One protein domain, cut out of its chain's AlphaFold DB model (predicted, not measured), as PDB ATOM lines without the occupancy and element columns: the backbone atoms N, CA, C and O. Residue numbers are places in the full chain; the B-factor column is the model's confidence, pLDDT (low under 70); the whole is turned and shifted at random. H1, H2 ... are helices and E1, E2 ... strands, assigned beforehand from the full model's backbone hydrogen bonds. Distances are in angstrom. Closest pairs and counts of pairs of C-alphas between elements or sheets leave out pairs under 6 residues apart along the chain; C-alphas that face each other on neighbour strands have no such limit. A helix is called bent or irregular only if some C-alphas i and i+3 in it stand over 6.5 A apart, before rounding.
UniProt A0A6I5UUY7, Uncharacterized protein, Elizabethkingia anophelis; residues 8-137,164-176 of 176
ATOM      1  N   VAL A   8      -1.411 -16.604   3.445       51.88
ATOM      2  CA  VAL A   8      -0.265 -17.472   3.095       51.88
ATOM      3  C   VAL A   8       1.071 -16.871   3.551       51.88
ATOM      4  O   VAL A   8       1.970 -17.598   3.960       51.88
ATOM      5  N   ILE A   9       1.178 -15.540   3.557       53.34
ATOM      6  CA  ILE A   9       2.387 -14.804   3.962       53.34
ATOM      7  C   ILE A   9       2.767 -15.056   5.438       53.34
ATOM      8  O   ILE A   9       3.916 -15.424   5.678       53.34
ATOM      9  N   PRO A  10       1.859 -14.949   6.434       56.75
ATOM     10  CA  PRO A  10       2.229 -15.218   7.826       56.75
ATOM     11  C   PRO A  10       2.587 -16.691   8.072       56.75
ATOM     12  O   PRO A  10       3.485 -16.969   8.860       56.75
ATOM     13  N   LEU A  11       1.957 -17.636   7.362       57.19
ATOM     14  CA  LEU A  11       2.287 -19.059   7.479       57.19
ATOM     15  C   LEU A  11       3.685 -19.360   6.918       57.19
ATOM     16  O   LEU A  11       4.454 -20.076   7.551       57.19
ATOM     17  N   ALA A  12       4.042 -18.771   5.773       59.31
ATOM     18  CA  ALA A  12       5.371 -18.917   5.184       59.31
ATOM     19  C   ALA A  12       6.468 -18.309   6.074       59.31
ATOM     20  O   ALA A  12       7.529 -18.907   6.210       59.31
ATOM     21  N   ILE A  13       6.200 -17.176   6.735       63.56
ATOM     22  CA  ILE A  13       7.130 -16.565   7.696       63.56
ATOM     23  C   ILE A  13       7.303 -17.457   8.932       63.56
ATOM     24  O   ILE A  13       8.429 -17.681   9.354       63.56
ATOM     25  N   VAL A  14       6.225 -18.023   9.484       64.38
ATOM     26  CA  VAL A  14       6.311 -18.952  10.627       64.38
ATOM     27  C   VAL A  14       7.065 -20.230  10.255       64.38
ATOM     28  O   VAL A  14       7.912 -20.681  11.020       64.38
ATOM     29  N   VAL A  15       6.819 -20.791   9.068       63.00
ATOM     30  CA  VAL A  15       7.548 -21.965   8.562       63.00
ATOM     31  C   VAL A  15       9.015 -21.630   8.291       63.00
ATOM     32  O   VAL A  15       9.879 -22.442   8.601       63.00
ATOM     33  N   PHE A  16       9.321 -20.438   7.777       59.16
ATOM     34  CA  PHE A  16      10.692 -19.983   7.560       59.16
ATOM     35  C   PHE A  16      11.429 -19.747   8.882       59.16
ATOM     36  O   PHE A  16      12.553 -20.206   9.034       59.16
ATOM     37  N   ILE A  17      10.784 -19.123   9.873       59.09
ATOM     38  CA  ILE A  17      11.332 -18.976  11.228       59.09
ATOM     39  C   ILE A  17      11.567 -20.357  11.842       59.09
ATOM     40  O   ILE A  17      12.654 -20.605  12.344       59.09
ATOM     41  N   LEU A  18      10.613 -21.289  11.740       53.16
ATOM     42  CA  LEU A  18      10.792 -22.666  12.209       53.16
ATOM     43  C   LEU A  18      11.946 -23.372  11.482       53.16
ATOM     44  O   LEU A  18      12.775 -23.996  12.132       53.16
ATOM     45  N   LEU A  19      12.059 -23.244  10.160       52.12
ATOM     46  CA  LEU A  19      13.154 -23.837   9.387       52.12
ATOM     47  C   LEU A  19      14.515 -23.246   9.767       52.12
ATOM     48  O   LEU A  19      15.456 -24.004   9.970       52.12
ATOM     49  N   VAL A  20      14.617 -21.926   9.934       52.03
ATOM     50  CA  VAL A  20      15.839 -21.240  10.387       52.03
ATOM     51  C   VAL A  20      16.206 -21.662  11.815       52.03
ATOM     52  O   VAL A  20      17.372 -21.921  12.103       52.03
ATOM     53  N   VAL A  21      15.212 -21.825  12.691       49.59
ATOM     54  CA  VAL A  21      15.382 -22.343  14.056       49.59
ATOM     55  C   VAL A  21      15.895 -23.788  14.058       49.59
ATOM     56  O   VAL A  21      16.780 -24.132  14.843       49.59
ATOM     57  N   PHE A  22      15.377 -24.641  13.170       45.03
ATOM     58  CA  PHE A  22      15.811 -26.035  13.048       45.03
ATOM     59  C   PHE A  22      17.179 -26.191  12.356       45.03
ATOM     60  O   PHE A  22      17.876 -27.165  12.638       45.03
ATOM     61  N   TYR A  23      17.585 -25.255  11.488       47.16
ATOM     62  CA  TYR A  23      18.854 -25.326  10.746       47.16
ATOM     63  C   TYR A  23      20.062 -24.708  11.470       47.16
ATOM     64  O   TYR A  23      21.185 -25.143  11.213       47.16
ATOM     65  N   ASN A  24      19.872 -23.744  12.380       51.09
ATOM     66  CA  ASN A  24      20.999 -23.012  12.980       51.09
ATOM     67  C   ASN A  24      21.609 -23.643  14.245       51.09
ATOM     68  O   ASN A  24      22.719 -23.288  14.618       51.09
ATOM     69  N   ASN A  25      20.973 -24.638  14.865       63.47
ATOM     70  CA  ASN A  25      21.483 -25.287  16.081       63.47
ATOM     71  C   ASN A  25      22.340 -26.532  15.776       63.47
ATOM     72  O   ASN A  25      22.001 -27.655  16.171       63.47
ATOM     73  N   LYS A  26      23.448 -26.354  15.046       75.44
ATOM     74  CA  LYS A  26      24.311 -27.468  14.606       75.44
ATOM     75  C   LYS A  26      24.768 -28.350  15.772       75.44
ATOM     76  O   LYS A  26      24.600 -29.563  15.694       75.44
ATOM     77  N   SER A  27      25.230 -27.753  16.871       79.56
ATOM     78  CA  SER A  27      25.713 -28.485  18.050       79.56
ATOM     79  C   SER A  27      24.612 -29.307  18.741       79.56
ATOM     80  O   SER A  27      24.849 -30.446  19.131       79.56
ATOM     81  N   VAL A  28      23.384 -28.781  18.859       79.69
ATOM     82  CA  VAL A  28      22.252 -29.502  19.487       79.69
ATOM     83  C   VAL A  28      21.720 -30.614  18.581       79.69
ATOM     84  O   VAL A  28      21.271 -31.658  19.057       79.69
ATOM     85  N   LYS A  29      21.722 -30.398  17.262       79.50
ATOM     86  CA  LYS A  29      21.357 -31.443  16.302       79.50
ATOM     87  C   LYS A  29      22.383 -32.574  16.347       79.50
ATOM     88  O   LYS A  29      22.000 -33.724  16.539       79.50
ATOM     89  N   LEU A  30      23.664 -32.221  16.277       84.56
ATOM     90  CA  LEU A  30      24.778 -33.148  16.404       84.56
ATOM     91  C   LEU A  30      24.694 -33.942  17.715       84.56
ATOM     92  O   LEU A  30      24.738 -35.165  17.672       84.56
ATOM     93  N   SER A  31      24.448 -33.286  18.858       84.69
ATOM     94  CA  SER A  31      24.331 -33.974  20.153       84.69
ATOM     95  C   SER A  31      23.205 -35.014  20.185       84.69
ATOM     96  O   SER A  31      23.289 -35.992  20.909       84.69
ATOM     97  N   LYS A  32      22.119 -34.813  19.426       84.12
ATOM     98  CA  LYS A  32      21.034 -35.804  19.321       84.12
ATOM     99  C   LYS A  32      21.391 -36.949  18.378       84.12
ATOM    100  O   LYS A  32      20.962 -38.074  18.608       84.12
ATOM    101  N   GLU A  33      22.111 -36.666  17.300       85.69
ATOM    102  CA  GLU A  33      22.488 -37.681  16.315       85.69
ATOM    103  C   GLU A  33      23.556 -38.636  16.855       85.69
ATOM    104  O   GLU A  33      23.489 -39.831  16.557       85.69
ATOM    105  N   ILE A  34      24.482 -38.140  17.687       89.00
ATOM    106  CA  ILE A  34      25.517 -38.978  18.309       89.00
ATOM    107  C   ILE A  34      24.942 -39.981  19.321       89.00
ATOM    108  O   ILE A  34      25.468 -41.083  19.425       89.00
ATOM    109  N   ASP A  35      23.830 -39.646  19.987       86.19
ATOM    110  CA  ASP A  35      23.147 -40.528  20.950       86.19
ATOM    111  C   ASP A  35      22.381 -41.686  20.272       86.19
ATOM    112  O   ASP A  35      21.974 -42.631  20.945       86.19
ATOM    113  N   ASN A  36      22.105 -41.597  18.963       87.19
ATOM    114  CA  ASN A  36      21.152 -42.487  18.280       87.19
ATOM    115  C   ASN A  36      21.695 -43.141  17.000       87.19
ATOM    116  O   ASN A  36      20.975 -43.898  16.347       87.19
ATOM    117  N   SER A  37      22.920 -42.822  16.578       88.38
ATOM    118  CA  SER A  37      23.503 -43.361  15.347       88.38
ATOM    119  C   SER A  37      25.026 -43.396  15.406       88.38
ATOM    120  O   SER A  37      25.636 -42.583  16.086       88.38
ATOM    121  N   TYR A  38      25.649 -44.267  14.610       90.50
ATOM    122  CA  TYR A  38      27.109 -44.324  14.452       90.50
ATOM    123  C   TYR A  38      27.646 -43.405  13.344       90.50
ATOM    124  O   TYR A  38      28.770 -43.591  12.881       90.50
ATOM    125  N   THR A  39      26.838 -42.457  12.862       91.12
ATOM    126  CA  THR A  39      27.127 -41.647  11.663       91.12
ATOM    127  C   THR A  39      28.472 -40.931  11.746       91.12
ATOM    128  O   THR A  39      29.176 -40.817  10.746       91.12
ATOM    129  N   TYR A  40      28.829 -40.475  12.944       89.56
ATOM    130  CA  TYR A  40      30.021 -39.672  13.174       89.56
ATOM    131  C   TYR A  40      31.228 -40.492  13.627       89.56
ATOM    132  O   TYR A  40      32.271 -39.907  13.869       89.56
ATOM    133  N   ASP A  41      31.133 -41.819  13.730       92.69
ATOM    134  CA  ASP A  41      32.224 -42.658  14.235       92.69
ATOM    135  C   ASP A  41      33.566 -42.383  13.528       92.69
ATOM    136  O   ASP A  41      33.670 -42.442  12.300       92.69
ATOM    137  N   GLY A  42      34.586 -42.038  14.316       91.69
ATOM    138  CA  GLY A  42      35.922 -41.663  13.853       91.69
ATOM    139  C   GLY A  42      36.054 -40.242  13.286       91.69
ATOM    140  O   GLY A  42      37.176 -39.834  12.971       91.69
ATOM    141  N   GLN A  43      34.961 -39.482  13.162       93.31
ATOM    142  CA  GLN A  43      34.955 -38.114  12.640       93.31
ATOM    143  C   GLN A  43      35.301 -37.089  13.720       93.31
ATOM    144  O   GLN A  43      35.010 -37.270  14.905       93.31
ATOM    145  N   VAL A  44      35.899 -35.978  13.286       93.12
ATOM    146  CA  VAL A  44      36.087 -34.795  14.128       93.12
ATOM    147  C   VAL A  44      34.820 -33.953  14.070       93.12
ATOM    148  O   VAL A  44      34.351 -33.601  12.989       93.12
ATOM    149  N   ILE A  45      34.280 -33.635  15.238       90.50
ATOM    150  CA  ILE A  45      33.082 -32.822  15.406       90.50
ATOM    151  C   ILE A  45      33.420 -31.507  16.104       90.50
ATOM    152  O   ILE A  45      34.440 -31.407  16.786       90.50
ATOM    153  N   GLU A  46      32.545 -30.518  15.953       91.38
ATOM    154  CA  GLU A  46      32.637 -29.222  16.623       91.38
ATOM    155  C   GLU A  46      31.377 -28.986  17.456       91.38
ATOM    156  O   GLU A  46      30.259 -29.214  16.984       91.38
ATOM    157  N   LEU A  47      31.561 -28.539  18.697       89.69
ATOM    158  CA  LEU A  47      30.483 -28.231  19.627       89.69
ATOM    159  C   LEU A  47      30.749 -26.887  20.303       89.69
ATOM    160  O   LEU A  47      31.858 -26.605  20.748       89.69
ATOM    161  N   GLU A  48      29.700 -26.085  20.437       90.19
ATOM    162  CA  GLU A  48      29.722 -24.829  21.190       90.19
ATOM    163  C   GLU A  48      28.875 -24.959  22.452       90.19
ATOM    164  O   GLU A  48      27.756 -25.483  22.426       90.19
ATOM    165  N   GLY A  49      29.411 -24.505  23.578       90.56
ATOM    166  CA  GLY A  49      28.818 -24.790  24.876       90.56
ATOM    167  C   GLY A  49      29.683 -24.328  26.034       90.56
ATOM    168  O   GLY A  49      30.531 -23.447  25.896       90.56
ATOM    169  N   LYS A  50      29.459 -24.947  27.187       92.31
ATOM    170  CA  LYS A  50      30.293 -24.782  28.375       92.31
ATOM    171  C   LYS A  50      30.483 -26.115  29.078       92.31
ATOM    172  O   LYS A  50      29.620 -26.995  29.027       92.31
ATOM    173  N   PHE A  51      31.600 -26.254  29.771       91.12
ATOM    174  CA  PHE A  51      31.879 -27.468  30.520       91.12
ATOM    175  C   PHE A  51      31.028 -27.574  31.787       91.12
ATOM    176  O   PHE A  51      30.706 -26.596  32.465       91.12
ATOM    177  N   LYS A  52      30.697 -28.809  32.138       87.25
ATOM    178  CA  LYS A  52      30.054 -29.188  33.387       87.25
ATOM    179  C   LYS A  52      30.878 -30.270  34.067       87.25
ATOM    180  O   LYS A  52      31.471 -31.127  33.419       87.25
ATOM    181  N   ALA A  53      30.926 -30.197  35.388       76.56
ATOM    182  CA  ALA A  53      31.631 -31.168  36.212       76.56
ATOM    183  C   ALA A  53      30.812 -31.538  37.460       76.56
ATOM    184  O   ALA A  53      31.312 -31.380  38.569       76.56
ATOM    185  N   PRO A  54      29.540 -31.975  37.330       69.88
ATOM    186  CA  PRO A  54      28.791 -32.456  38.491       69.88
ATOM    187  C   PRO A  54      29.407 -33.743  39.055       69.88
ATOM    188  O   PRO A  54      29.380 -33.956  40.263       69.88
ATOM    189  N   PHE A  55      29.996 -34.567  38.184       67.81
ATOM    190  CA  PHE A  55      30.734 -35.776  38.523       67.81
ATOM    191  C   PHE A  55      31.967 -35.864  37.625       67.81
ATOM    192  O   PHE A  55      31.869 -35.658  36.417       67.81
ATOM    193  N   LEU A  56      33.125 -36.162  38.212       74.44
ATOM    194  CA  LEU A  56      34.384 -36.312  37.492       74.44
ATOM    195  C   LEU A  56      34.942 -37.704  37.737       74.44
ATOM    196  O   LEU A  56      35.101 -38.125  38.880       74.44
ATOM    197  N   THR A  57      35.264 -38.404  36.654       77.38
ATOM    198  CA  THR A  57      35.956 -39.692  36.723       77.38
ATOM    199  C   THR A  57      37.294 -39.553  36.022       77.38
ATOM    200  O   THR A  57      37.346 -39.242  34.829       77.38
ATOM    201  N   ARG A  58      38.381 -39.753  36.770       80.38
ATOM    202  CA  ARG A  58      39.739 -39.784  36.229       80.38
ATOM    203  C   ARG A  58      40.122 -41.224  35.911       80.38
ATOM    204  O   ARG A  58      40.086 -42.080  36.790       80.38
ATOM    205  N   THR A  59      40.573 -41.452  34.684       80.94
ATOM    206  CA  THR A  59      41.087 -42.741  34.215       80.94
ATOM    207  C   THR A  59      42.492 -42.522  33.665       80.94
ATOM    208  O   THR A  59      42.679 -41.978  32.573       80.94
ATOM    209  N   GLY A  60      43.500 -42.896  34.457       86.56
ATOM    210  CA  GLY A  60      44.908 -42.664  34.131       86.56
ATOM    211  C   GLY A  60      45.227 -41.173  33.981       86.56
ATOM    212  O   GLY A  60      45.096 -40.396  34.933       86.56
ATOM    213  N   ASN A  61      45.630 -40.780  32.771       90.06
ATOM    214  CA  ASN A  61      45.980 -39.398  32.417       90.06
ATOM    215  C   ASN A  61      44.823 -38.627  31.773       90.06
ATOM    216  O   ASN A  61      45.038 -37.535  31.258       90.06
ATOM    217  N   THR A  62      43.610 -39.181  31.784       90.50
ATOM    218  CA  THR A  62      42.427 -38.522  31.226       90.50
ATOM    219  C   THR A  62      41.347 -38.347  32.278       90.50
ATOM    220  O   THR A  62      41.297 -39.072  33.275       90.50
ATOM    221  N   ILE A  63      40.481 -37.373  32.051       90.12
ATOM    222  CA  ILE A  63      39.324 -37.078  32.880       90.12
ATOM    223  C   ILE A  63      38.088 -36.954  31.995       90.12
ATOM    224  O   ILE A  63      38.127 -36.303  30.949       90.12
ATOM    225  N   SER A  64      37.002 -37.604  32.408       89.69
ATOM    226  CA  SER A  64      35.705 -37.462  31.750       89.69
ATOM    227  C   SER A  64      35.001 -36.219  32.273       89.69
ATOM    228  O   SER A  64      34.814 -36.067  33.481       89.69
ATOM    229  N   MET A  65      34.619 -35.351  31.347       89.94
ATOM    230  CA  MET A  65      33.918 -34.096  31.575       89.94
ATOM    231  C   MET A  65      32.547 -34.144  30.901       89.94
ATOM    232  O   MET A  65      32.357 -34.808  29.877       89.94
ATOM    233  N   GLU A  66      31.605 -33.379  31.442       91.75
ATOM    234  CA  GLU A  66      30.347 -33.106  30.763       91.75
ATOM    235  C   GLU A  66      30.431 -31.795  29.976       91.75
ATOM    236  O   GLU A  66      31.181 -30.878  30.322       91.75
ATOM    237  N   PHE A  67      29.625 -31.678  28.926       90.44
ATOM    238  CA  PHE A  67      29.540 -30.475  28.110       90.44
ATOM    239  C   PHE A  67      28.086 -30.111  27.850       90.44
ATOM    240  O   PHE A  67      27.331 -30.875  27.248       90.44
ATOM    241  N   GLU A  68      27.677 -28.943  28.335       90.62
ATOM    242  CA  GLU A  68      26.357 -28.387  28.079       90.62
ATOM    243  C   GLU A  68      26.399 -27.595  26.778       90.62
ATOM    244  O   GLU A  68      26.995 -26.520  26.711       90.62
ATOM    245  N   VAL A  69      25.754 -28.134  25.749       86.88
ATOM    246  CA  VAL A  69      25.672 -27.508  24.433       86.88
ATOM    247  C   VAL A  69      24.745 -26.301  24.501       86.88
ATOM    248  O   VAL A  69      23.612 -26.408  24.987       86.88
ATOM    249  N   PHE A  70      25.211 -25.160  23.991       76.94
ATOM    250  CA  PHE A  70      24.370 -23.976  23.909       76.94
ATOM    251  C   PHE A  70      23.301 -24.137  22.835       76.94
ATOM    252  O   PHE A  70      23.528 -24.664  21.747       76.94
ATOM    253  N   ASN A  71      22.104 -23.687  23.188       66.38
ATOM    254  CA  ASN A  71      20.988 -23.549  22.279       66.38
ATOM    255  C   ASN A  71      20.796 -22.052  22.044       66.38
ATOM    256  O   ASN A  71      20.460 -21.328  22.982       66.38
ATOM    257  N   ASP A  72      20.990 -21.595  20.810       53.12
ATOM    258  CA  ASP A  72      20.905 -20.168  20.471       53.12
ATOM    259  C   ASP A  72      19.472 -19.606  20.573       53.12
ATOM    260  O   ASP A  72      19.250 -18.404  20.439       53.12
ATOM    261  N   PHE A  73      18.475 -20.450  20.868       50.38
ATOM    262  CA  PHE A  73      17.096 -20.030  21.101       50.38
ATOM    263  C   PHE A  73      16.723 -20.104  22.582       50.38
ATOM    264  O   PHE A  73      16.267 -21.131  23.080       50.38
ATOM    265  N   TYR A  74      16.778 -18.946  23.245       44.03
ATOM    266  CA  TYR A  74      16.276 -18.707  24.608       44.03
ATOM    267  C   TYR A  74      14.769 -19.031  24.784       44.03
ATOM    268  O   TYR A  74      14.259 -19.050  25.901       44.03
ATOM    269  N   ILE A  75      14.034 -19.271  23.687       40.97
ATOM    270  CA  ILE A  75      12.562 -19.333  23.642       40.97
ATOM    271  C   ILE A  75      12.019 -20.773  23.556       40.97
ATOM    272  O   ILE A  75      10.851 -21.007  23.866       40.97
ATOM    273  N   ILE A  76      12.830 -21.773  23.189       45.75
ATOM    274  CA  ILE A  76      12.340 -23.153  23.041       45.75
ATOM    275  C   ILE A  76      12.757 -23.981  24.255       45.75
ATOM    276  O   ILE A  76      13.939 -24.189  24.502       45.75
ATOM    277  N   GLN A  77      11.757 -24.509  24.971       40.38
ATOM    278  CA  GLN A  77      11.824 -25.386  26.157       40.38
ATOM    279  C   GLN A  77      12.644 -26.686  25.996       40.38
ATOM    280  O   GLN A  77      12.576 -27.586  26.836       40.38
ATOM    281  N   THR A  78      13.426 -26.837  24.932       48.97
ATOM    282  CA  THR A  78      14.425 -27.894  24.847       48.97
ATOM    283  C   THR A  78      15.544 -27.548  25.816       48.97
ATOM    284  O   THR A  78      16.416 -26.743  25.490       48.97
ATOM    285  N   LYS A  79      15.484 -28.139  27.018       56.75
ATOM    286  CA  LYS A  79      16.577 -28.145  28.000       56.75
ATOM    287  C   LYS A  79      17.909 -28.324  27.267       56.75
ATOM    288  O   LYS A  79      17.987 -29.171  26.371       56.75
ATOM    289  N   ASN A  80      18.920 -27.545  27.650       64.81
ATOM    290  CA  ASN A  80      20.266 -27.686  27.104       64.81
ATOM    291  C   ASN A  80      20.674 -29.163  27.134       64.81
ATOM    292  O   ASN A  80      20.455 -29.861  28.132       64.81
ATOM    293  N   LYS A  81      21.213 -29.650  26.017       79.44
ATOM    294  CA  LYS A  81      21.679 -31.030  25.926       79.44
ATOM    295  C   LYS A  81      23.044 -31.126  26.590       79.44
ATOM    296  O   LYS A  81      23.927 -30.320  26.314       79.44
ATOM    297  N   VAL A  82      23.177 -32.098  27.485       84.62
ATOM    298  CA  VAL A  82      24.431 -32.406  28.164       84.62
ATOM    299  C   VAL A  82      25.020 -33.641  27.507       84.62
ATOM    300  O   VAL A  82      24.345 -34.662  27.397       84.62
ATOM    301  N   ILE A  83      26.261 -33.515  27.062       86.62
ATOM    302  CA  ILE A  83      27.079 -34.592  26.519       86.62
ATOM    303  C   ILE A  83      27.987 -35.080  27.647       86.62
ATOM    304  O   ILE A  83      28.686 -34.269  28.247       86.62
ATOM    305  N   THR A  84      27.981 -36.379  27.951       81.50
ATOM    306  CA  THR A  84      28.604 -36.935  29.172       81.50
ATOM    307  C   THR A  84      29.886 -37.746  28.929       81.50
ATOM    308  O   THR A  84      30.320 -38.483  29.807       81.50
ATOM    309  N   GLY A  85      30.515 -37.607  27.757       84.25
ATOM    310  CA  GLY A  85      31.669 -38.418  27.337       84.25
ATOM    311  C   GLY A  85      32.870 -37.626  26.812       84.25
ATOM    312  O   GLY A  85      33.579 -38.133  25.946       84.25
ATOM    313  N   ILE A  86      33.095 -36.384  27.263       91.88
ATOM    314  CA  ILE A  86      34.256 -35.599  26.808       91.88
ATOM    315  C   ILE A  86      35.504 -36.044  27.571       91.88
ATOM    316  O   ILE A  86      35.647 -35.748  28.756       91.88
ATOM    317  N   ARG A  87      36.428 -36.731  26.899       93.69
ATOM    318  CA  ARG A  87      37.705 -37.154  27.480       93.69
ATOM    319  C   ARG A  87      38.766 -36.087  27.259       93.69
ATOM    320  O   ARG A  87      39.270 -35.906  26.153       93.69
ATOM    321  N   MET A  88      39.126 -35.414  28.342       93.44
ATOM    322  CA  MET A  88      40.190 -34.415  28.377       93.44
ATOM    323  C   MET A  88      41.464 -35.008  28.971       93.44
ATOM    324  O   MET A  88      41.401 -35.855  29.863       93.44
ATOM    325  N   ASN A  89      42.625 -34.523  28.541       94.56
ATOM    326  CA  ASN A  89      43.880 -34.823  29.227       94.56
ATOM    327  C   ASN A  89      43.904 -34.139  30.599       94.56
ATOM    328  O   ASN A  89      43.494 -32.989  30.736       94.56
ATOM    329  N   TYR A  90      44.395 -34.838  31.617       93.12
ATOM    330  CA  TYR A  90      44.531 -34.309  32.969       93.12
ATOM    331  C   TYR A  90      45.933 -33.734  33.191       93.12
ATOM    332  O   TYR A  90      46.925 -34.424  32.950       93.12
ATOM    333  N   GLY A  91      46.021 -32.500  33.688       92.44
ATOM    334  CA  GLY A  91      47.285 -31.852  34.040       92.44
ATOM    335  C   GLY A  91      47.312 -30.356  33.749       92.44
ATOM    336  O   GLY A  91      46.285 -29.737  33.470       92.44
ATOM    337  N   GLU A  92      48.512 -29.785  33.795       88.62
ATOM    338  CA  GLU A  92      48.790 -28.381  33.485       88.62
ATOM    339  C   GLU A  92      49.458 -28.295  32.108       88.62
ATOM    340  O   GLU A  92      50.588 -28.747  31.922       88.62
ATOM    341  N   GLY A  93      48.750 -27.779  31.105       92.38
ATOM    342  CA  GLY A  93      49.242 -27.723  29.730       92.38
ATOM    343  C   GLY A  93      48.150 -27.311  28.750       92.38
ATOM    344  O   GLY A  93      47.024 -27.050  29.137       92.38
ATOM    345  N   LYS A  94      48.463 -27.229  27.459       95.12
ATOM    346  CA  LYS A  94      47.453 -26.901  26.439       95.12
ATOM    347  C   LYS A  94      46.431 -28.030  26.316       95.12
ATOM    348  O   LYS A  94      46.828 -29.193  26.278       95.12
ATOM    349  N   ASN A  95      45.150 -27.688  26.170       93.56
ATOM    350  CA  ASN A  95      44.049 -28.654  26.044       93.56
ATOM    351  C   ASN A  95      43.980 -29.666  27.203       93.56
ATOM    352  O   ASN A  95      43.696 -30.849  26.995       93.56
ATOM    353  N   THR A  96      44.263 -29.220  28.427       95.12
ATOM    354  CA  THR A  96      44.171 -30.063  29.623       95.12
ATOM    355  C   THR A  96      43.141 -29.535  30.611       95.12
ATOM    356  O   THR A  96      42.651 -28.410  30.517       95.12
ATOM    357  N   VAL A  97      42.805 -30.375  31.582       93.88
ATOM    358  CA  VAL A  97      41.977 -30.026  32.729       93.88
ATOM    359  C   VAL A  97      42.734 -30.382  34.000       93.88
ATOM    360  O   VAL A  97      43.314 -31.462  34.108       93.88
ATOM    361  N   LEU A  98      42.694 -29.492  34.982       92.88
ATOM    362  CA  LEU A  98      43.214 -29.718  36.322       92.88
ATOM    363  C   LEU A  98      42.084 -29.530  37.333       92.88
ATOM    364  O   LEU A  98      41.304 -28.587  37.233       92.88
ATOM    365  N   ILE A  99      42.027 -30.409  38.330       89.94
ATOM    366  CA  ILE A  99      41.211 -30.186  39.525       89.94
ATOM    367  C   ILE A  99      42.139 -29.627  40.596       89.94
ATOM    368  O   ILE A  99      43.037 -30.332  41.053       89.94
ATOM    369  N   ASN A 100      41.916 -28.378  40.980       85.56
ATOM    370  CA  ASN A 100      42.644 -27.682  42.030       85.56
ATOM    371  C   ASN A 100      41.820 -27.648  43.328       85.56
ATOM    372  O   ASN A 100      41.524 -26.582  43.860       85.56
ATOM    373  N   ALA A 101      41.418 -28.826  43.807       80.25
ATOM    374  CA  ALA A 101      40.747 -28.978  45.092       80.25
ATOM    375  C   ALA A 101      41.787 -29.337  46.163       80.25
ATOM    376  O   ALA A 101      42.585 -30.259  45.977       80.25
ATOM    377  N   GLY A 102      41.786 -28.614  47.286       72.56
ATOM    378  CA  GLY A 102      42.560 -29.006  48.468       72.56
ATOM    379  C   GLY A 102      42.052 -30.333  49.047       72.56
ATOM    380  O   GLY A 102      40.881 -30.665  48.878       72.56
ATOM    381  N   SER A 103      42.910 -31.078  49.752       69.38
ATOM    382  CA  SER A 103      42.584 -32.410  50.303       69.38
ATOM    383  C   SER A 103      41.393 -32.428  51.266       69.38
ATOM    384  O   SER A 103      40.762 -33.468  51.432       69.38
ATOM    385  N   ASP A 104      41.084 -31.280  51.870       74.00
ATOM    386  CA  ASP A 104      40.149 -31.175  52.992       74.00
ATOM    387  C   ASP A 104      38.820 -30.503  52.600       74.00
ATOM    388  O   ASP A 104      37.905 -30.403  53.418       74.00
ATOM    389  N   ASN A 105      38.690 -30.053  51.345       71.31
ATOM    390  CA  ASN A 105      37.510 -29.339  50.869       71.31
ATOM    391  C   ASN A 105      36.587 -30.251  50.062       71.31
ATOM    392  O   ASN A 105      37.018 -31.104  49.284       71.31
ATOM    393  N   LYS A 106      35.278 -30.031  50.215       81.50
ATOM    394  CA  LYS A 106      34.290 -30.630  49.321       81.50
ATOM    395  C   LYS A 106      34.526 -30.074  47.920       81.50
ATOM    396  O   LYS A 106      34.534 -28.864  47.752       81.50
ATOM    397  N   PHE A 107      34.677 -30.969  46.948       84.06
ATOM    398  CA  PHE A 107      34.836 -30.600  45.546       84.06
ATOM    399  C   PHE A 107      33.710 -29.669  45.078       84.06
ATOM    400  O   PHE A 107      32.521 -29.978  45.239       84.06
ATOM    401  N   GLU A 108      34.102 -28.568  44.451       85.44
ATOM    402  CA  GLU A 108      33.228 -27.626  43.774       85.44
ATOM    403  C   GLU A 108      33.587 -27.522  42.291       85.44
ATOM    404  O   GLU A 108      34.722 -27.720  41.864       85.44
ATOM    405  N   GLN A 109      32.610 -27.143  41.466       84.00
ATOM    406  CA  GLN A 109      32.842 -26.960  40.032       84.00
ATOM    407  C   GLN A 109      33.891 -25.860  39.744       84.00
ATOM    408  O   GLN A 109      34.591 -25.919  38.735       84.00
ATOM    409  N   SER A 110      34.017 -24.880  40.643       86.56
ATOM    410  CA  SER A 110      35.041 -23.825  40.653       86.56
ATOM    411  C   SER A 110      36.468 -24.351  40.809       86.56
ATOM    412  O   SER A 110      37.395 -23.653  40.397       86.56
ATOM    413  N   ASP A 111      36.653 -25.560  41.342       89.56
ATOM    414  CA  ASP A 111      37.973 -26.183  41.486       89.56
ATOM    415  C   ASP A 111      38.523 -26.672  40.140       89.56
ATOM    416  O   ASP A 111      39.706 -26.988  40.018       89.56
ATOM    417  N   VAL A 112      37.678 -26.751  39.109       91.81
ATOM    418  CA  VAL A 112      38.078 -27.201  37.779       91.81
ATOM    419  C   VAL A 112      38.665 -26.041  36.984       91.81
ATOM    420  O   VAL A 112      37.975 -25.085  36.621       91.81
ATOM    421  N   VAL A 113      39.945 -26.170  36.647       94.19
ATOM    422  CA  VAL A 113      40.670 -25.267  35.755       94.19
ATOM    423  C   VAL A 113      40.833 -25.949  34.406       94.19
ATOM    424  O   VAL A 113      41.387 -27.043  34.314       94.19
ATOM    425  N   ILE A 114      40.359 -25.295  33.353       95.31
ATOM    426  CA  ILE A 114      40.474 -25.783  31.978       95.31
ATOM    427  C   ILE A 114      41.536 -24.947  31.283       95.31
ATOM    428  O   ILE A 114      41.533 -23.726  31.403       95.31
ATOM    429  N   PHE A 115      42.443 -25.584  30.561       96.81
ATOM    430  CA  PHE A 115      43.460 -24.903  29.779       96.81
ATOM    431  C   PHE A 115      43.125 -25.040  28.298       96.81
ATOM    432  O   PHE A 115      43.008 -26.152  27.778       96.81
ATOM    433  N   ASP A 116      42.953 -23.910  27.618       96.44
ATOM    434  CA  ASP A 116      42.646 -23.899  26.188       96.44
ATOM    435  C   ASP A 116      43.856 -24.320  25.327       96.44
ATOM    436  O   ASP A 116      44.949 -24.622  25.820       96.44
ATOM    437  N   LYS A 117      43.663 -24.347  24.007       96.69
ATOM    438  CA  LYS A 117      44.699 -24.682  23.019       96.69
ATOM    439  C   LYS A 117      45.924 -23.762  23.062       96.69
ATOM    440  O   LYS A 117      46.997 -24.143  22.593       96.69
ATOM    441  N   ASP A 118      45.772 -22.559  23.604       96.25
ATOM    442  CA  ASP A 118      46.829 -21.560  23.726       96.25
ATOM    443  C   ASP A 118      47.472 -21.592  25.128       96.25
ATOM    444  O   ASP A 118      48.570 -21.067  25.309       96.25
ATOM    445  N   GLY A 119      46.868 -22.311  26.080       94.25
ATOM    446  CA  GLY A 119      47.314 -22.466  27.465       94.25
ATOM    447  C   GLY A 119      46.659 -21.480  28.434       94.25
ATOM    448  O   GLY A 119      47.067 -21.402  29.595       94.25
ATOM    449  N   ASN A 120      45.652 -20.722  27.993       96.44
ATOM    450  CA  ASN A 120      44.930 -19.805  28.864       96.44
ATOM    451  C   ASN A 120      43.996 -20.580  29.791       96.44
ATOM    452  O   ASN A 120      43.338 -21.538  29.384       96.44
ATOM    453  N   LYS A 121      43.902 -20.114  31.037       95.81
ATOM    454  CA  LYS A 121      42.977 -20.665  32.026       95.81
ATOM    455  C   LYS A 121      41.552 -20.203  31.733       95.81
ATOM    456  O   LYS A 121      41.298 -19.005  31.607       95.81
ATOM    457  N   LEU A 122      40.639 -21.159  31.704       95.06
ATOM    458  CA  LEU A 122      39.203 -20.992  31.560       95.06
ATOM    459  C   LEU A 122      38.498 -21.599  32.771       95.06
ATOM    460  O   LEU A 122      38.962 -22.574  33.372       95.06
ATOM    461  N   LYS A 123      37.351 -21.022  33.112       93.25
ATOM    462  CA  LYS A 123      36.409 -21.583  34.079       93.25
ATOM    463  C   LYS A 123      35.421 -22.481  33.350       93.25
ATOM    464  O   LYS A 123      35.103 -22.260  32.186       93.25
ATOM    465  N   THR A 124      34.821 -23.431  34.057       91.31
ATOM    466  CA  THR A 124      33.739 -24.260  33.497       91.31
ATOM    467  C   THR A 124      32.524 -23.445  33.043       91.31
ATOM    468  O   THR A 124      31.749 -23.904  32.215       91.31
ATOM    469  N   SER A 125      32.321 -22.246  33.599       90.25
ATOM    470  CA  SER A 125      31.237 -21.338  33.215       90.25
ATOM    471  C   SER A 125      31.471 -20.610  31.891       90.25
ATOM    472  O   SER A 125      30.517 -20.037  31.365       90.25
ATOM    473  N   ASP A 126      32.708 -20.584  31.390       92.50
ATOM    474  CA  ASP A 126      33.062 -19.846  30.180       92.50
ATOM    475  C   ASP A 126      32.466 -20.529  28.943       92.50
ATOM    476  O   ASP A 126      32.425 -21.760  28.848       92.50
ATOM    477  N   LYS A 127      31.997 -19.718  27.985       91.94
ATOM    478  CA  LYS A 127      31.602 -20.217  26.667       91.94
ATOM    479  C   LYS A 127      32.856 -20.598  25.895       91.94
ATOM    480  O   LYS A 127      33.822 -19.837  25.833       91.94
ATOM    481  N   VAL A 128      32.826 -21.794  25.331       93.75
ATOM    482  CA  VAL A 128      33.927 -22.352  24.561       93.75
ATOM    483  C   VAL A 128      33.400 -23.095  23.348       93.75
ATOM    484  O   VAL A 128      32.271 -23.601  23.319       93.75
ATOM    485  N   LYS A 129      34.284 -23.214  22.369       93.62
ATOM    486  CA  LYS A 129      34.183 -24.137  21.256       93.62
ATOM    487  C   LYS A 129      35.118 -25.307  21.519       93.62
ATOM    488  O   LYS A 129      36.289 -25.104  21.842       93.62
ATOM    489  N   ILE A 130      34.610 -26.524  21.385       94.38
ATOM    490  CA  ILE A 130      35.429 -27.732  21.425       94.38
ATOM    491  C   ILE A 130      35.409 -28.410  20.066       94.38
ATOM    492  O   ILE A 130      34.363 -28.501  19.423       94.38
ATOM    493  N   THR A 131      36.563 -28.913  19.648       95.00
ATOM    494  CA  THR A 131      36.660 -29.885  18.560       95.00
ATOM    495  C   THR A 131      37.211 -31.185  19.112       95.00
ATOM    496  O   THR A 131      38.036 -31.174  20.019       95.00
ATOM    497  N   GLY A 132      36.738 -32.320  18.616       95.00
ATOM    498  CA  GLY A 132      37.195 -33.618  19.104       95.00
ATOM    499  C   GLY A 132      36.726 -34.753  18.215       95.00
ATOM    500  O   GLY A 132      35.782 -34.601  17.443       95.00
ATOM    501  N   ARG A 133      37.402 -35.894  18.308       95.88
ATOM    502  CA  ARG A 133      37.073 -37.106  17.560       95.88
ATOM    503  C   ARG A 133      36.079 -37.948  18.345       95.88
ATOM    504  O   ARG A 133      36.380 -38.348  19.469       95.88
ATOM    505  N   ILE A 134      34.937 -38.267  17.748       95.31
ATOM    506  CA  ILE A 134      33.982 -39.187  18.370       95.31
ATOM    507  C   ILE A 134      34.345 -40.646  18.078       95.31
ATOM    508  O   ILE A 134      34.742 -40.998  16.966       95.31
ATOM    509  N   VAL A 135      34.207 -41.493  19.093       94.81
ATOM    510  CA  VAL A 135      34.481 -42.930  19.039       94.81
ATOM    511  C   VAL A 135      33.341 -43.673  19.725       94.81
ATOM    512  O   VAL A 135      32.914 -43.277  20.808       94.81
ATOM    513  N   TYR A 136      32.875 -44.764  19.118       94.31
ATOM    514  CA  TYR A 136      31.876 -45.664  19.703       94.31
ATOM    515  C   TYR A 136      32.547 -46.965  20.162       94.31
ATOM    516  O   TYR A 136      32.637 -47.914  19.376       94.31
ATOM    517  N   PRO A 137      33.042 -47.051  21.412       91.62
ATOM    518  CA  PRO A 137      33.828 -48.199  21.876       91.62
ATOM    519  C   PRO A 137      33.062 -49.529  21.840       91.62
ATOM    520  O   PRO A 137      33.676 -50.590  21.750       91.62
ATOM    521  N   TYR A 164      24.859 -47.337  21.715       90.88
ATOM    522  CA  TYR A 164      25.310 -46.062  21.153       90.88
ATOM    523  C   TYR A 164      26.185 -45.253  22.116       90.88
ATOM    524  O   TYR A 164      26.406 -44.068  21.875       90.88
ATOM    525  N   SER A 165      26.688 -45.845  23.204       91.50
ATOM    526  CA  SER A 165      27.658 -45.177  24.071       91.50
ATOM    527  C   SER A 165      28.881 -44.720  23.273       91.50
ATOM    528  O   SER A 165      29.439 -45.466  22.465       91.50
ATOM    529  N   TYR A 166      29.295 -43.477  23.512       92.50
ATOM    530  CA  TYR A 166      30.366 -42.813  22.781       92.50
ATOM    531  C   TYR A 166      31.305 -42.055  23.710       92.50
ATOM    532  O   TYR A 166      30.986 -41.740  24.858       92.50
ATOM    533  N   GLU A 167      32.456 -41.704  23.153       94.25
ATOM    534  CA  GLU A 167      33.458 -40.846  23.764       94.25
ATOM    535  C   GLU A 167      33.911 -39.807  22.748       94.25
ATOM    536  O   GLU A 167      34.032 -40.102  21.560       94.25
ATOM    537  N   ILE A 168      34.181 -38.590  23.209       94.75
ATOM    538  CA  ILE A 168      34.808 -37.545  22.402       94.75
ATOM    539  C   ILE A 168      36.229 -37.380  22.932       94.75
ATOM    540  O   ILE A 168      36.440 -37.010  24.085       94.75
ATOM    541  N   THR A 169      37.188 -37.714  22.081       94.88
ATOM    542  CA  THR A 169      38.627 -37.807  22.361       94.88
ATOM    543  C   THR A 169      39.394 -36.786  21.521       94.88
ATOM    544  O   THR A 169      38.788 -36.065  20.727       94.88
ATOM    545  N   ASP A 170      40.716 -36.686  21.698       94.25
ATOM    546  CA  ASP A 170      41.570 -35.720  20.983       94.25
ATOM    547  C   ASP A 170      41.034 -34.278  21.063       94.25
ATOM    548  O   ASP A 170      41.036 -33.525  20.086       94.25
ATOM    549  N   VAL A 171      40.500 -33.912  22.231       95.75
ATOM    550  CA  VAL A 171      39.728 -32.682  22.394       95.75
ATOM    551  C   VAL A 171      40.643 -31.462  22.360       95.75
ATOM    552  O   VAL A 171      41.612 -31.369  23.111       95.75
ATOM    553  N   THR A 172      40.292 -30.495  21.519       96.44
ATOM    554  CA  THR A 172      40.862 -29.149  21.510       96.44
ATOM    555  C   THR A 172      39.830 -28.171  22.044       96.44
ATOM    556  O   THR A 172      38.677 -28.188  21.617       96.44
ATOM    557  N   VAL A 173      40.245 -27.306  22.967       96.25
ATOM    558  CA  VAL A 173      39.381 -26.289  23.574       96.25
ATOM    559  C   VAL A 173      39.806 -24.918  23.078       96.25
ATOM    560  O   VAL A 173      40.978 -24.555  23.144       96.25
ATOM    561  N   GLN A 174      38.849 -24.134  22.603       94.31
ATOM    562  CA  GLN A 174      39.049 -22.757  22.189       94.31
ATOM    563  C   GLN A 174      38.051 -21.863  22.918       94.31
ATOM    564  O   GLN A 174      36.855 -22.147  22.956       94.31
ATOM    565  N   LYS A 175      38.551 -20.764  23.483       90.19
ATOM    566  CA  LYS A 175      37.691 -19.705  23.997       90.19
ATOM    567  C   LYS A 175      36.925 -19.062  22.837       90.19
ATOM    568  O   LYS A 175      37.545 -18.726  21.826       90.19
ATOM    569  N   ASP A 176      35.609 -18.956  22.995       73.56
ATOM    570  CA  ASP A 176      34.727 -18.268  22.044       73.56
ATOM    571  C   ASP A 176      34.812 -16.741  22.207       73.56
ATOM    572  O   ASP A 176      34.952 -16.278  23.368       73.56
TER     573      ASP A 176
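AT A GLANCE: This is residues 8 to 137 and 164 to 176 of the 176 residues of an uncharacterized protein of Elizabethkingia anophelis (UniProt A0A6I5UUY7). One sheet of eight strands is curled like part of a barrel, folding back so that E8 comes beside E3; H2 covers one end of it, and beyond H2 the long helix H1 runs outward as an arm, its residues 8 to 20 sticking out free. The 143 printed residues hold two named helices and then eight named strands, H1, H2 and E1 to E8 in chain order, and the class is mixed, helices and strands. Across the sheet the order is E6, E5, E4, E3, E2, E1, E7, E8, mixed, with E4 and E3 parallel and the other neighbours antiparallel. The whole is only just compact, close to loose, with a radius of gyration of the C-alphas of 17.1 A; it is a rod spanning 65 by 30 by 27 A, and the arm H1 adds to its length.

IN THESE COORDINATES: The longest strand, E1, residues 44 to 59, measures 22.2 A from C-alpha 44 at (36.087, -34.795, 14.128) and bends by 117 degrees at residue 51. E2 is residues 62 to 69, 21.2 A, and E3 is residues 82 to 90, 20.8 A. E4, E5 and E6 are short: residues 96 to 99, 112 to 115 and 121 to 123. E7, residues 128 to 135, measures 21.3 A, and E8, residues 167 to 175, 21.6 A, ending at C-alpha 175 at (37.691, -19.705, 23.997). H2 is residues 26 to 34, 12.2 A; H1 is residues 8 to 24, 24.1 A, from C-alpha 8 at (-0.265, -17.472, 3.095).

HOW THE PARTS SIT: The sheet is a folded sheet, bent back on itself into two leaves: E6 to E2 face E7 and E8, with E1 as the hinge. The closest C-alphas of E3 and E8 are those of Gly 85 and Glu 167, 4.7 A apart. E1 pairs with E7, N 47 to O 130 at 2.9 A, and with E2, N 52 to O 66 at 2.8 A. E1, E2, E3 and E4, E5, E6 are two meanders, each strand the antiparallel neighbour of the one before. E4 and E3 have N 97 and O 89 2.8 A apart. H2 is on the sheet at a height of 7.9 A, only just over E1 with 3 of its C-alphas, slantwise to the strands at 45 degrees to E1 on the local plane; Ser 27 and Leu 47 are their closest C-alphas, 5.0 A. H1 is not on the sheet, and meets H2 only through their link. In H1 and H2 every O i to N i+4 pair is within hydrogen-bond range.

THE WHOLE: The C-alphas of Val 8 and Asp 104 are the two farthest apart, 65.7 A. Residues 138 to 163 are not printed, and C-alphas 137 and 164 are 8.8 A apart across the cut. The links E2 to E3 and E4 to E5 are long. The mean pLDDT of the printed part is 81.9, with residues 8 to 25, 54 to 55, 71 to 80 and 103 under 70.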